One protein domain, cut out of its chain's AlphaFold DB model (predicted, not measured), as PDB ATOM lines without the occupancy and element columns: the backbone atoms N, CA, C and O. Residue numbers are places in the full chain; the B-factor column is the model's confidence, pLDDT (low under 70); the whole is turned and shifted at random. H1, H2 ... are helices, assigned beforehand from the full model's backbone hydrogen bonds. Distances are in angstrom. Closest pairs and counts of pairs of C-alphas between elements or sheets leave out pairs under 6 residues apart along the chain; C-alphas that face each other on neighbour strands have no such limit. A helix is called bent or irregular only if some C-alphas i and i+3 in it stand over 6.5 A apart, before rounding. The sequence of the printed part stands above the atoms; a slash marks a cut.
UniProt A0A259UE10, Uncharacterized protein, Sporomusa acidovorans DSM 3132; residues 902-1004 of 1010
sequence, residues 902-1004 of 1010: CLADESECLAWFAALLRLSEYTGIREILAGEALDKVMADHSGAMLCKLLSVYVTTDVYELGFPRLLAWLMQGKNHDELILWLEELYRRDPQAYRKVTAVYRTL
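Overview. This is residues 902 to 1004 of the 1010 residues of an uncharacterized protein of Sporomusa acidovorans DSM 3132 (UniProt A0A259UE10). Three helical hairpins are layered: H3 and H4 in the middle, H1 and H2 on one side, H5 and H6 on the other, with H6 turned crosswise to H4. The printed part has 103 residues, six named helices and no named strand; its class is all helix. It is compact, radius of gyration of the C-alphas 12.9 A, spanning 32 by 27 by 24 A.

Along the chain. H1 covers residues 906 to 918, from C-alpha 906 at (29.240, 125.127, 38.900). H2 covers 923 to 940, 25.4 A; H3 943 to 956; H4 963 to 970; H5 973 to 989, 25.8 A; H6 991 to 1003, ending at (9.492, 120.206, 18.086). H5 is irregular: C-alphas 974 and 977 are 7.0 A apart.

Arrangement. H1 touches H3, closest C-alphas Ala 914 and Val 952, 6.1 A. H3 touches H4, closest C-alphas Gly 943 and Leu 970, 6.9 A. H6 touches H4 with residues 1000 to 1001 alone, about perpendicular at 82 degrees, closest C-alphas Pro 964 and Val 1000, 6.6 A. Every O i to N i+4 pair is within hydrogen-bond range in H1, H2, H3, H4 and H6; in H5, 11 of 13.

Size, cuts and confidence. The printed part has no cut and no long link. Residues 920 to 925 and 973 to 974 have pLDDT under 70.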
ATOM      1  N   CYS A 902      25.840 117.586  45.376       71.31
ATOM      2  CA  CYS A 902      27.051 117.974  44.628       71.31
ATOM      3  C   CYS A 902      26.783 118.862  43.393       71.31
ATOM      4  O   CYS A 902      27.712 119.388  42.788       71.31
ATOM      5  N   LEU A 903      25.522 119.048  42.991       80.25
ATOM      6  CA  LEU A 903      25.162 119.905  41.858       80.25
ATOM      7  C   LEU A 903      25.112 121.401  42.210       80.25
ATOM      8  O   LEU A 903      24.852 122.208  41.322       80.25
ATOM      9  N   ALA A 904      25.363 121.792  43.464       76.38
ATOM     10  CA  ALA A 904      25.396 123.197  43.876       76.38
ATOM     11  C   ALA A 904      26.636 123.962  43.358       76.38
ATOM     12  O   ALA A 904      26.564 125.174  43.159       76.38
ATOM     13  N   ASP A 905      27.759 123.275  43.113       83.44
ATOM     14  CA  ASP A 905      28.957 123.875  42.516       83.44
ATOM     15  C   ASP A 905      28.901 123.849  40.980       83.44
ATOM     16  O   ASP A 905      28.534 122.852  40.355       83.44
ATOM     17  N   GLU A 906      29.300 124.959  40.353       81.06
ATOM     18  CA  GLU A 906      29.240 125.127  38.900       81.06
ATOM     19  C   GLU A 906      30.125 124.110  38.156       81.06
ATOM     20  O   GLU A 906      29.736 123.542  37.133       81.06
ATOM     21  N   SER A 907      31.332 123.855  38.660       81.75
ATOM     22  CA  SER A 907      32.293 122.975  37.997       81.75
ATOM     23  C   SER A 907      31.931 121.499  38.163       81.75
ATOM     24  O   SER A 907      32.029 120.729  37.202       81.75
ATOM     25  N   GLU A 908      31.439 121.128  39.343       80.81
ATOM     26  CA  GLU A 908      30.984 119.771  39.647       80.81
ATOM     27  C   GLU A 908      29.707 119.429  38.873       80.81
ATOM     28  O   GLU A 908      29.622 118.349  38.289       80.81
ATOM     29  N   CYS A 909      28.772 120.376  38.736       84.75
ATOM     30  CA  CYS A 909      27.559 120.201  37.940       84.75
ATOM     31  C   CYS A 909      27.862 119.924  36.455       84.75
ATOM     32  O   CYS A 909      27.296 119.001  35.864       84.75
ATOM     33  N   LEU A 910      28.764 120.691  35.826       85.81
ATOM     34  CA  LEU A 910      29.127 120.469  34.417       85.81
ATOM     35  C   LEU A 910      29.855 119.134  34.223       85.81
ATOM     36  O   LEU A 910      29.609 118.437  33.237       85.81
ATOM     37  N   ALA A 911      30.736 118.768  35.160       83.19
ATOM     38  CA  ALA A 911      31.445 117.493  35.134       83.19
ATOM     39  C   ALA A 911      30.490 116.302  35.305       83.19
ATOM     40  O   ALA A 911      30.629 115.302  34.598       83.19
ATOM     41  N   TRP A 912      29.493 116.435  36.181       91.00
ATOM     42  CA  TRP A 912      28.479 115.416  36.435       91.00
ATOM     43  C   TRP A 912      27.623 115.151  35.192       91.00
ATOM     44  O   TRP A 912      27.513 114.007  34.750       91.00
ATOM     45  N   PHE A 913      27.109 116.201  34.538       87.44
ATOM     46  CA  PHE A 913      26.359 116.037  33.288       87.44
ATOM     47  C   PHE A 913      27.235 115.508  32.150       87.44
ATOM     48  O   PHE A 913      26.798 114.646  31.392       87.44
ATOM     49  N   ALA A 914      28.493 115.942  32.043       83.12
ATOM     50  CA  ALA A 914      29.412 115.389  31.050       83.12
ATOM     51  C   ALA A 914      29.664 113.885  31.266       83.12
ATOM     52  O   ALA A 914      29.767 113.140  30.289       83.12
ATOM     53  N   ALA A 915      29.750 113.432  32.521       81.19
ATOM     54  CA  ALA A 915      29.893 112.020  32.861       81.19
ATOM     55  C   ALA A 915      28.621 111.223  32.526       81.19
ATOM     56  O   ALA A 915      28.712 110.187  31.869       81.19
ATOM     57  N   LEU A 916      27.438 111.737  32.885       84.88
ATOM     58  CA  LEU A 916      26.155 111.088  32.598       84.88
ATOM     59  C   LEU A 916      25.868 110.982  31.089       84.88
ATOM     60  O   LEU A 916      25.361 109.963  30.611       84.88
ATOM     61  N   LEU A 917      26.188 112.023  30.317       82.38
ATOM     62  CA  LEU A 917      25.918 112.071  28.877       82.38
ATOM     63  C   LEU A 917      26.870 111.183  28.065       82.38
ATOM     64  O   LEU A 917      26.467 110.658  27.033       82.38
ATOM     65  N   ARG A 918      28.100 110.959  28.547       78.12
ATOM     66  CA  ARG A 918      29.094 110.084  27.896       78.12
ATOM     67  C   ARG A 918      28.871 108.591  28.120       78.12
ATOM     68  O   ARG A 918      29.478 107.792  27.414       78.12
ATOM     69  N   LEU A 919      28.033 108.212  29.084       75.25
ATOM     70  CA  LEU A 919      27.600 106.825  29.229       75.25
ATOM     71  C   LEU A 919      26.777 106.424  27.995       75.25
ATOM     72  O   LEU A 919      25.962 107.205  27.520       75.25
ATOM     73  N   SER A 920      26.985 105.234  27.438       63.84
ATOM     74  CA  SER A 920      26.179 104.715  26.316       63.84
ATOM     75  C   SER A 920      25.080 103.748  26.770       63.84
ATOM     76  O   SER A 920      24.118 103.527  26.041       63.84
ATOM     77  N   GLU A 921      25.192 103.213  27.987       62.59
ATOM     78  CA  GLU A 921      24.328 102.169  28.555       62.59
ATOM     79  C   GLU A 921      23.286 102.764  29.526       62.59
ATOM     80  O   GLU A 921      23.416 103.912  29.944       62.59
ATOM     81  N   TYR A 922      22.250 101.999  29.902       67.50
ATOM     82  CA  TYR A 922      21.224 102.381  30.898       67.50
ATOM     83  C   TYR A 922      20.407 103.650  30.567       67.50
ATOM     84  O   TYR A 922      20.162 104.490  31.435       67.50
ATOM     85  N   THR A 923      19.955 103.798  29.318       61.22
ATOM     86  CA  THR A 923      19.230 104.989  28.821       61.22
ATOM     87  C   THR A 923      18.021 105.392  29.674       61.22
ATOM     88  O   THR A 923      17.864 106.574  29.964       61.22
ATOM     89  N   GLY A 924      17.215 104.436  30.153       57.88
ATOM     90  CA  GLY A 924      16.056 104.725  31.010       57.88
ATOM     91  C   GLY A 924      16.426 105.321  32.374       57.88
ATOM     92  O   GLY A 924      15.855 106.326  32.789       57.88
ATOM     93  N   ILE A 925      17.430 104.753  33.050       64.81
ATOM     94  CA  ILE A 925      17.918 105.254  34.349       64.81
ATOM     95  C   ILE A 925      18.584 106.620  34.170       64.81
ATOM     96  O   ILE A 925      18.388 107.529  34.974       64.81
ATOM     97  N   ARG A 926      19.333 106.795  33.077       76.31
ATOM     98  CA  ARG A 926      19.963 108.071  32.733       76.31
ATOM     99  C   ARG A 926      18.942 109.172  32.480       76.31
ATOM    100  O   ARG A 926      19.199 110.294  32.896       76.31
ATOM    101  N   GLU A 927      17.809 108.883  31.840       73.75
ATOM    102  CA  GLU A 927      16.751 109.878  31.605       73.75
ATOM    103  C   GLU A 927      16.124 110.329  32.929       73.75
ATOM    104  O   GLU A 927      15.929 111.524  33.142       73.75
ATOM    105  N   ILE A 928      15.884 109.390  33.851       73.44
ATOM    106  CA  ILE A 928      15.347 109.684  35.187       73.44
ATOM    107  C   ILE A 928      16.333 110.550  35.981       73.44
ATOM    108  O   ILE A 928      15.956 111.619  36.464       73.44
ATOM    109  N   LEU A 929      17.606 110.142  36.048       77.81
ATOM    110  CA  LEU A 929      18.652 110.890  36.753       77.81
ATOM    111  C   LEU A 929      18.903 112.266  36.123       77.81
ATOM    112  O   LEU A 929      19.060 113.244  36.848       77.81
ATOM    113  N   ALA A 930      18.917 112.370  34.790       83.12
ATOM    114  CA  ALA A 930      19.051 113.646  34.088       83.12
ATOM    115  C   ALA A 930      17.855 114.565  34.364       83.12
ATOM    116  O   ALA A 930      18.041 115.758  34.585       83.12
ATOM    117  N   GLY A 931      16.635 114.019  34.375       79.62
ATOM    118  CA  GLY A 931      15.415 114.762  34.674       79.62
ATOM    119  C   GLY A 931      15.408 115.332  36.092       79.62
ATOM    120  O   GLY A 931      15.133 116.519  36.265       79.62
ATOM    121  N   GLU A 932      15.762 114.514  37.086       80.38
ATOM    122  CA  GLU A 932      15.841 114.929  38.491       80.38
ATOM    123  C   GLU A 932      16.977 115.937  38.730       80.38
ATOM    124  O   GLU A 932      16.778 116.961  39.386       80.38
ATOM    125  N   ALA A 933      18.151 115.706  38.133       85.06
ATOM    126  CA  ALA A 933      19.277 116.633  38.191       85.06
ATOM    127  C   ALA A 933      18.946 117.988  37.552       85.06
ATOM    128  O   ALA A 933      19.262 119.030  38.123       85.06
ATOM    129  N   LEU A 934      18.286 117.996  36.389       87.00
ATOM    130  CA  LEU A 934      17.876 119.230  35.718       87.00
ATOM    131  C   LEU A 934      16.885 120.030  36.560       87.00
ATOM    132  O   LEU A 934      16.998 121.251  36.602       87.00
ATOM    133  N   ASP A 935      15.946 119.376  37.245       81.38
ATOM    134  CA  ASP A 935      14.984 120.070  38.106       81.38
ATOM    135  C   ASP A 935      15.660 120.769  39.291       81.38
ATOM    136  O   ASP A 935      15.296 121.903  39.609       81.38
ATOM    137  N   LYS A 936      16.698 120.157  39.875       82.25
ATOM    138  CA  LYS A 936      17.537 120.805  40.896       82.25
ATOM    139  C   LYS A 936      18.358 121.958  40.310       82.25
ATOM    140  O   LYS A 936      18.334 123.073  40.820       82.25
ATOM    141  N   VAL A 937      19.032 121.735  39.181       85.31
ATOM    142  CA  VAL A 937      19.922 122.745  38.580       85.31
ATOM    143  C   VAL A 937      19.149 123.958  38.053       85.31
ATOM    144  O   VAL A 937      19.610 125.087  38.209       85.31
ATOM    145  N   MET A 938      17.958 123.768  37.480       83.69
ATOM    146  CA  MET A 938      17.088 124.872  37.053       83.69
ATOM    147  C   MET A 938      16.527 125.678  38.235       83.69
ATOM    148  O   MET A 938      16.190 126.848  38.055       83.69
ATOM    149  N   ALA A 939      16.409 125.077  39.423       79.94
ATOM    150  CA  ALA A 939      15.975 125.774  40.632       79.94
ATOM    151  C   ALA A 939      17.099 126.615  41.262       79.94
ATOM    152  O   ALA A 939      16.830 127.716  41.749       79.94
ATOM    153  N   ASP A 940      18.343 126.127  41.200       79.31
ATOM    154  CA  ASP A 940      19.449 126.654  42.007       79.31
ATOM    155  C   ASP A 940      20.482 127.495  41.225       79.31
ATOM    156  O   ASP A 940      21.228 128.267  41.833       79.31
ATOM    157  N   HIS A 941      20.525 127.411  39.885       83.00
ATOM    158  CA  HIS A 941      21.549 128.076  39.056       83.00
ATOM    159  C   HIS A 941      21.028 129.196  38.140       83.00
ATOM    160  O   HIS A 941      19.849 129.303  37.811       83.00
ATOM    161  N   SER A 942      21.952 130.059  37.697       82.44
ATOM    162  CA  SER A 942      21.668 131.182  36.784       82.44
ATOM    163  C   SER A 942      21.500 130.759  35.314       82.44
ATOM    164  O   SER A 942      22.046 129.740  34.882       82.44
ATOM    165  N   GLY A 943      20.820 131.585  34.504       78.88
ATOM    166  CA  GLY A 943      20.658 131.372  33.054       78.88
ATOM    167  C   GLY A 943      21.987 131.199  32.303       78.88
ATOM    168  O   GLY A 943      22.125 130.291  31.477       78.88
ATOM    169  N   ALA A 944      23.010 131.969  32.681       80.94
ATOM    170  CA  ALA A 944      24.359 131.861  32.131       80.94
ATOM    171  C   ALA A 944      25.003 130.482  32.377       80.94
ATOM    172  O   ALA A 944      25.694 129.957  31.500       80.94
ATOM    173  N   MET A 945      24.763 129.875  33.542       85.81
ATOM    174  CA  MET A 945      25.234 128.525  33.862       85.81
ATOM    175  C   MET A 945      24.466 127.460  33.068       85.81
ATOM    176  O   MET A 945      25.061 126.564  32.472       85.81
ATOM    177  N   LEU A 946      23.150 127.607  32.942       87.31
ATOM    178  CA  LEU A 946      22.324 126.708  32.132       87.31
ATOM    179  C   LEU A 946      22.710 126.740  30.636       87.31
ATOM    180  O   LEU A 946      22.671 125.709  29.965       87.31
ATOM    181  N   CYS A 947      23.192 127.876  30.115       86.00
ATOM    182  CA  CYS A 947      23.779 127.957  28.768       86.00
ATOM    183  C   CYS A 947      25.137 127.228  28.655       86.00
ATOM    184  O   CYS A 947      25.454 126.635  27.616       86.00
ATOM    185  N   LYS A 948      25.948 127.209  29.722       87.44
ATOM    186  CA  LYS A 948      27.156 126.364  29.778       87.44
ATOM    187  C   LYS A 948      26.784 124.884  29.798       87.44
ATOM    188  O   LYS A 948      27.428 124.101  29.104       87.44
ATOM    189  N   LEU A 949      25.707 124.513  30.489       88.75
ATOM    190  CA  LEU A 949      25.186 123.149  30.477       88.75
ATOM    191  C   LEU A 949      24.701 122.731  29.077       88.75
ATOM    192  O   LEU A 949      25.081 121.661  28.610       88.75
ATOM    193  N   LEU A 950      23.983 123.594  28.344       88.56
ATOM    194  CA  LEU A 950      23.647 123.344  26.928       88.56
ATOM    195  C   LEU A 950      24.893 123.079  26.073       88.56
ATOM    196  O   LEU A 950      24.871 122.238  25.174       88.56
ATOM    197  N   SER A 951      25.997 123.764  26.374       88.56
ATOM    198  CA  SER A 951      27.266 123.541  25.681       88.56
ATOM    199  C   SER A 951      27.811 122.130  25.939       88.56
ATOM    200  O   SER A 951      28.382 121.540  25.027       88.56
ATOM    201  N   VAL A 952      27.585 121.535  27.119       89.12
ATOM    202  CA  VAL A 952      27.969 120.140  27.422       89.12
ATOM    203  C   VAL A 952      27.178 119.144  26.567       89.12
ATOM    204  O   VAL A 952      27.781 118.239  25.989       89.12
ATOM    205  N   TYR A 953      25.867 119.342  26.413       88.88
ATOM    206  CA  TYR A 953      25.024 118.523  25.528       88.88
ATOM    207  C   TYR A 953      25.474 118.614  24.064       88.88
ATOM    208  O   TYR A 953      25.663 117.598  23.401       88.88
ATOM    209  N   VAL A 954      25.769 119.827  23.584       86.88
ATOM    210  CA  VAL A 954      26.319 120.029  22.234       86.88
ATOM    211  C   VAL A 954      27.673 119.333  22.066       86.88
ATOM    212  O   VAL A 954      27.909 118.682  21.055       86.88
ATOM    213  N   THR A 955      28.556 119.425  23.064       84.69
ATOM    214  CA  THR A 955      29.904 118.829  22.993       84.69
ATOM    215  C   THR A 955      29.866 117.298  23.040       84.69
ATOM    216  O   THR A 955      30.778 116.645  22.541       84.69
ATOM    217  N   THR A 956      28.832 116.717  23.650       81.44
ATOM    218  CA  THR A 956      28.627 115.259  23.731       81.44
ATOM    219  C   THR A 956      27.763 114.706  22.594       81.44
ATOM    220  O   THR A 956      27.641 113.493  22.478       81.44
ATOM    221  N   ASP A 957      27.224 115.574  21.730       83.56
ATOM    222  CA  ASP A 957      26.311 115.260  20.617       83.56
ATOM    223  C   ASP A 957      25.054 114.464  21.029       83.56
ATOM    224  O   ASP A 957      24.465 113.750  20.218       83.56
ATOM    225  N   VAL A 958      24.612 114.618  22.282       82.25
ATOM    226  CA  VAL A 958      23.384 114.014  22.819       82.25
ATOM    227  C   VAL A 958      22.337 115.116  22.978       82.25
ATOM    228  O   VAL A 958      22.583 116.100  23.665       82.25
ATOM    229  N   TYR A 959      21.170 114.965  22.346       81.56
ATOM    230  CA  TYR A 959      20.052 115.931  22.424       81.56
ATOM    231  C   TYR A 959      18.788 115.322  23.063       81.56
ATOM    232  O   TYR A 959      17.695 115.881  22.955       81.56
ATOM    233  N   GLU A 960      18.959 114.172  23.714       74.44
ATOM    234  CA  GLU A 960      17.980 113.449  24.542       74.44
ATOM    235  C   GLU A 960      18.287 113.721  26.035       74.44
ATOM    236  O   GLU A 960      19.052 114.645  26.324       74.44
ATOM    237  N   LEU A 961      17.727 112.977  27.001       81.62
ATOM    238  CA  LEU A 961      18.084 113.095  28.430       81.62
ATOM    239  C   LEU A 961      17.797 114.489  29.006       81.62
ATOM    240  O   LEU A 961      18.692 115.192  29.478       81.62
ATOM    241  N   GLY A 962      16.536 114.918  28.913       77.44
ATOM    242  CA  GLY A 962      16.064 116.203  29.441       77.44
ATOM    243  C   GLY A 962      16.516 117.466  28.686       77.44
ATOM    244  O   GLY A 962      16.073 118.566  29.027       77.44
ATOM    245  N   PHE A 963      17.306 117.346  27.611       86.06
ATOM    246  CA  PHE A 963      17.723 118.482  26.774       86.06
ATOM    247  C   PHE A 963      16.555 119.354  26.252       86.06
ATOM    248  O   PHE A 963      16.630 120.581  26.379       86.06
ATOM    249  N   PRO A 964      15.434 118.794  25.736       84.44
ATOM    250  CA  PRO A 964      14.296 119.608  25.296       84.44
ATOM    251  C   PRO A 964      13.663 120.410  26.443       84.44
ATOM    252  O   PRO A 964      13.190 121.527  26.234       84.44
ATOM    253  N   ARG A 965      13.681 119.861  27.664       81.88
ATOM    254  CA  ARG A 965      13.129 120.490  28.870       81.88
ATOM    255  C   ARG A 965      13.990 121.669  29.324       81.88
ATOM    256  O   ARG A 965      13.446 122.741  29.576       81.88
ATOM    257  N   LEU A 966      15.315 121.502  29.333       86.12
ATOM    258  CA  LEU A 966      16.277 122.578  29.601       86.12
ATOM    259  C   LEU A 966      16.127 123.728  28.593       86.12
ATOM    260  O   LEU A 966      16.065 124.899  28.973       86.12
ATOM    261  N   LEU A 967      16.007 123.391  27.305       85.38
ATOM    262  CA  LEU A 967      15.812 124.374  26.242       85.38
ATOM    263  C   LEU A 967      14.473 125.115  26.393       85.38
ATOM    264  O   LEU A 967      14.428 126.335  26.253       85.38
ATOM    265  N   ALA A 968      13.390 124.405  26.729       81.56
ATOM    266  CA  ALA A 968      12.077 125.006  26.964       81.56
ATOM    267  C   ALA A 968      12.051 125.919  28.200       81.56
ATOM    268  O   ALA A 968      11.307 126.898  28.218       81.56
ATOM    269  N   TRP A 969      12.856 125.628  29.220       82.56
ATOM    270  CA  TRP A 969      12.961 126.456  30.419       82.56
ATOM    271  C   TRP A 969      13.738 127.751  30.157       82.56
ATOM    272  O   TRP A 969      13.268 128.831  30.506       82.56
ATOM    273  N   LEU A 970      14.877 127.676  29.457       81.56
ATOM    274  CA  LEU A 970      15.668 128.857  29.064       81.56
ATOM    275  C   LEU A 970      14.905 129.814  28.137       81.56
ATOM    276  O   LEU A 970      15.200 131.006  28.077       81.56
ATOM    277  N   MET A 971      13.888 129.301  27.450       76.12
ATOM    278  CA  MET A 971      12.960 130.081  26.637       76.12
ATOM    279  C   MET A 971      11.964 130.920  27.454       76.12
ATOM    280  O   MET A 971      11.310 131.797  26.887       76.12
ATOM    281  N   GLN A 972      11.814 130.680  28.759       74.06
ATOM    282  CA  GLN A 972      10.867 131.407  29.604       74.06
ATOM    283  C   GLN A 972      11.517 132.646  30.245       74.06
ATOM    284  O   GLN A 972      12.511 132.567  30.965       74.06
ATOM    285  N   GLY A 973      10.905 133.818  30.046       63.41
ATOM    286  CA  GLY A 973      11.215 135.032  30.810       63.41
ATOM    287  C   GLY A 973      12.622 135.611  30.584       63.41
ATOM    288  O   GLY A 973      13.051 135.798  29.451       63.41
ATOM    289  N   LYS A 974      13.318 135.965  31.678       62.56
ATOM    290  CA  LYS A 974      14.548 136.795  31.696       62.56
ATOM    291  C   LYS A 974      15.803 136.138  31.093       62.56
ATOM    292  O   LYS A 974      16.791 136.834  30.910       62.56
ATOM    293  N   ASN A 975      15.762 134.842  30.784       73.62
ATOM    294  CA  ASN A 975      16.904 134.078  30.261       73.62
ATOM    295  C   ASN A 975      16.885 133.948  28.722       73.62
ATOM    296  O   ASN A 975      17.840 133.450  28.128       73.62
ATOM    297  N   HIS A 976      15.815 134.418  28.071       78.62
ATOM    298  CA  HIS A 976      15.633 134.307  26.623       78.62
ATOM    299  C   HIS A 976      16.701 135.080  25.831       78.62
ATOM    300  O   HIS A 976      17.239 134.562  24.854       78.62
ATOM    301  N   ASP A 977      17.066 136.280  26.291       77.50
ATOM    302  CA  ASP A 977      18.103 137.101  25.653       77.50
ATOM    303  C   ASP A 977      19.491 136.431  25.737       77.50
ATOM    304  O   ASP A 977      20.272 136.485  24.784       77.50
ATOM    305  N   GLU A 978      19.789 135.735  26.843       80.38
ATOM    306  CA  GLU A 978      21.037 134.978  27.023       80.38
ATOM    307  C   GLU A 978      21.098 133.754  26.098       80.38
ATOM    308  O   GLU A 978      22.139 133.485  25.492       80.38
ATOM    309  N   LEU A 979      19.970 133.056  25.921       83.56
ATOM    310  CA  LEU A 979      19.859 131.932  24.992       83.56
ATOM    311  C   LEU A 979      20.031 132.376  23.531       83.56
ATOM    312  O   LEU A 979      20.714 131.692  22.770       83.56
ATOM    313  N   ILE A 980      19.452 133.517  23.133       83.38
ATOM    314  CA  ILE A 980      19.619 134.065  21.776       83.38
ATOM    315  C   ILE A 980      21.091 134.392  21.513       83.38
ATOM    316  O   ILE A 980      21.636 133.954  20.500       83.38
ATOM    317  N   LEU A 981      21.758 135.091  22.436       83.31
ATOM    318  CA  LEU A 981      23.183 135.416  22.309       83.31
ATOM    319  C   LEU A 981      24.053 134.154  22.222       83.31
ATOM    320  O   LEU A 981      24.990 134.098  21.421       83.31
ATOM    321  N   TRP A 982      23.732 133.120  23.003       90.31
ATOM    322  CA  TRP A 982      24.424 131.834  22.933       90.31
ATOM    323  C   TRP A 982      24.181 131.111  21.599       90.31
ATOM    324  O   TRP A 982      25.126 130.593  21.006       90.31
ATOM    325  N   LEU A 983      22.949 131.119  21.079       86.12
ATOM    326  CA  LEU A 983      22.602 130.526  19.782       86.12
ATOM    327  C   LEU A 983      23.264 131.255  18.604       86.12
ATOM    328  O   LEU A 983      23.698 130.600  17.657       86.12
ATOM    329  N   GLU A 984      23.376 132.584  18.652       86.12
ATOM    330  CA  GLU A 984      24.119 133.368  17.657       86.12
ATOM    331  C   GLU A 984      25.609 133.012  17.657       86.12
ATOM    332  O   GLU A 984      26.222 132.872  16.595       86.12
ATOM    333  N   GLU A 985      26.192 132.828  18.841       86.44
ATOM    334  CA  GLU A 985      27.588 132.426  18.979       86.44
ATOM    335  C   GLU A 985      27.803 130.967  18.540       86.44
ATOM    336  O   GLU A 985      28.779 130.671  17.847       86.44
ATOM    337  N   LEU A 986      26.861 130.066  18.842       86.19
ATOM    338  CA  LEU A 986      26.874 128.685  18.354       86.19
ATOM    339  C   LEU A 986      26.747 128.636  16.829       86.19
ATOM    340  O   LEU A 986      27.487 127.899  16.192       86.19
ATOM    341  N   TYR A 987      25.884 129.453  16.221       87.94
ATOM    342  CA  TYR A 987      25.757 129.530  14.763       87.94
ATOM    343  C   TYR A 987      27.070 129.938  14.082       87.94
ATOM    344  O   TYR A 987      27.396 129.422  13.012       87.94
ATOM    345  N   ARG A 988      27.846 130.838  14.703       83.69
ATOM    346  CA  ARG A 988      29.168 131.240  14.195       83.69
ATOM    347  C   ARG A 988      30.229 130.155  14.379       83.69
ATOM    348  O   ARG A 988      31.098 130.034  13.518       83.69
ATOM    349  N   ARG A 989      30.193 129.409  15.490       84.12
ATOM    350  CA  ARG A 989      31.226 128.419  15.857       84.12
ATOM    351  C   ARG A 989      30.972 127.025  15.283       84.12
ATOM    352  O   ARG A 989      31.904 126.413  14.774       84.12
ATOM    353  N   ASP A 990      29.736 126.542  15.354       83.81
ATOM    354  CA  ASP A 990      29.306 125.228  14.878       83.81
ATOM    355  C   ASP A 990      27.891 125.295  14.251       83.81
ATOM    356  O   ASP A 990      26.866 125.078  14.916       83.81
ATOM    357  N   PRO A 991      27.811 125.569  12.933       84.81
ATOM    358  CA  PRO A 991      26.541 125.652  12.217       84.81
ATOM    359  C   PRO A 991      25.747 124.336  12.191       84.81
ATOM    360  O   PRO A 991      24.538 124.368  11.946       84.81
ATOM    361  N   GLN A 992      26.390 123.177  12.389       83.00
ATOM    362  CA  GLN A 992      25.703 121.882  12.400       83.00
ATOM    363  C   GLN A 992      25.040 121.623  13.749       83.00
ATOM    364  O   GLN A 992      23.854 121.280  13.771       83.00
ATOM    365  N   ALA A 993      25.750 121.862  14.853       83.44
ATOM    366  CA  ALA A 993      25.162 121.819  16.188       83.44
ATOM    367  C   ALA A 993      23.989 122.801  16.304       83.44
ATOM    368  O   ALA A 993      22.905 122.422  16.741       83.44
ATOM    369  N   TYR A 994      24.144 124.026  15.785       87.38
ATOM    370  CA  TYR A 994      23.050 124.998  15.720       87.38
ATOM    371  C   TYR A 994      21.808 124.440  15.004       87.38
ATOM    372  O   TYR A 994      20.684 124.604  15.484       87.38
ATOM    373  N   ARG A 995      21.975 123.736  13.874       83.38
ATOM    374  CA  ARG A 995      20.852 123.104  13.155       83.38
ATOM    375  C   ARG A 995      20.174 122.006  13.972       83.38
ATOM    376  O   ARG A 995      18.951 121.910  13.920       83.38
ATOM    377  N   LYS A 996      20.929 121.199  14.722       84.56
ATOM    378  CA  LYS A 996      20.369 120.148  15.590       84.56
ATOM    379  C   LYS A 996      19.597 120.751  16.766       84.56
ATOM    380  O   LYS A 996      18.435 120.406  16.966       84.56
ATOM    381  N   VAL A 997      20.174 121.736  17.456       84.69
ATOM    382  CA  VAL A 997      19.504 122.455  18.556       84.69
ATOM    383  C   VAL A 997      18.227 123.140  18.064       84.69
ATOM    384  O   VAL A 997      17.168 123.002  18.673       84.69
ATOM    385  N   THR A 998      18.282 123.827  16.920       80.50
ATOM    386  CA  THR A 998      17.097 124.480  16.341       80.50
ATOM    387  C   THR A 998      16.063 123.490  15.799       80.50
ATOM    388  O   THR A 998      14.879 123.823  15.752       80.50
ATOM    389  N   ALA A 999      16.450 122.268  15.420       81.12
ATOM    390  CA  ALA A 999      15.503 121.212  15.069       81.12
ATOM    391  C   ALA A 999      14.720 120.727  16.300       81.12
ATOM    392  O   ALA A 999      13.495 120.665  16.235       81.12
ATOM    393  N   VAL A1000      15.396 120.495  17.431       79.31
ATOM    394  CA  VAL A1000      14.747 120.136  18.707       79.31
ATOM    395  C   VAL A1000      13.891 121.288  19.236       79.31
ATOM    396  O   VAL A1000      12.763 121.090  19.684       79.31
ATOM    397  N   TYR A1001      14.363 122.528  19.090       73.94
ATOM    398  CA  TYR A1001      13.558 123.717  19.368       73.94
ATOM    399  C   TYR A1001      12.252 123.716  18.567       73.94
ATOM    400  O   TYR A1001      11.184 124.075  19.064       73.94
ATOM    401  N   ARG A1002      12.308 123.278  17.303       73.44
ATOM    402  CA  ARG A1002      11.134 123.281  16.436       73.44
ATOM    403  C   ARG A1002      10.069 122.266  16.844       73.44
ATOM    404  O   ARG A1002       8.934 122.446  16.401       73.44
ATOM    405  N   THR A1003      10.411 121.256  17.632       71.69
ATOM    406  CA  THR A1003       9.492 120.206  18.086       71.69
ATOM    407  C   THR A1003       8.862 120.492  19.452       71.69
ATOM    408  O   THR A1003       7.980 119.748  19.866       71.69
ATOM    409  N   LEU A1004       9.255 121.572  20.141       70.25
ATOM    410  CA  LEU A1004       8.682 121.944  21.438       70.25
ATOM    411  C   LEU A1004       7.281 122.590  21.299       70.25
ATOM    412  O   LEU A1004       7.062 123.406  20.395       70.25
TER     413      LEU A1004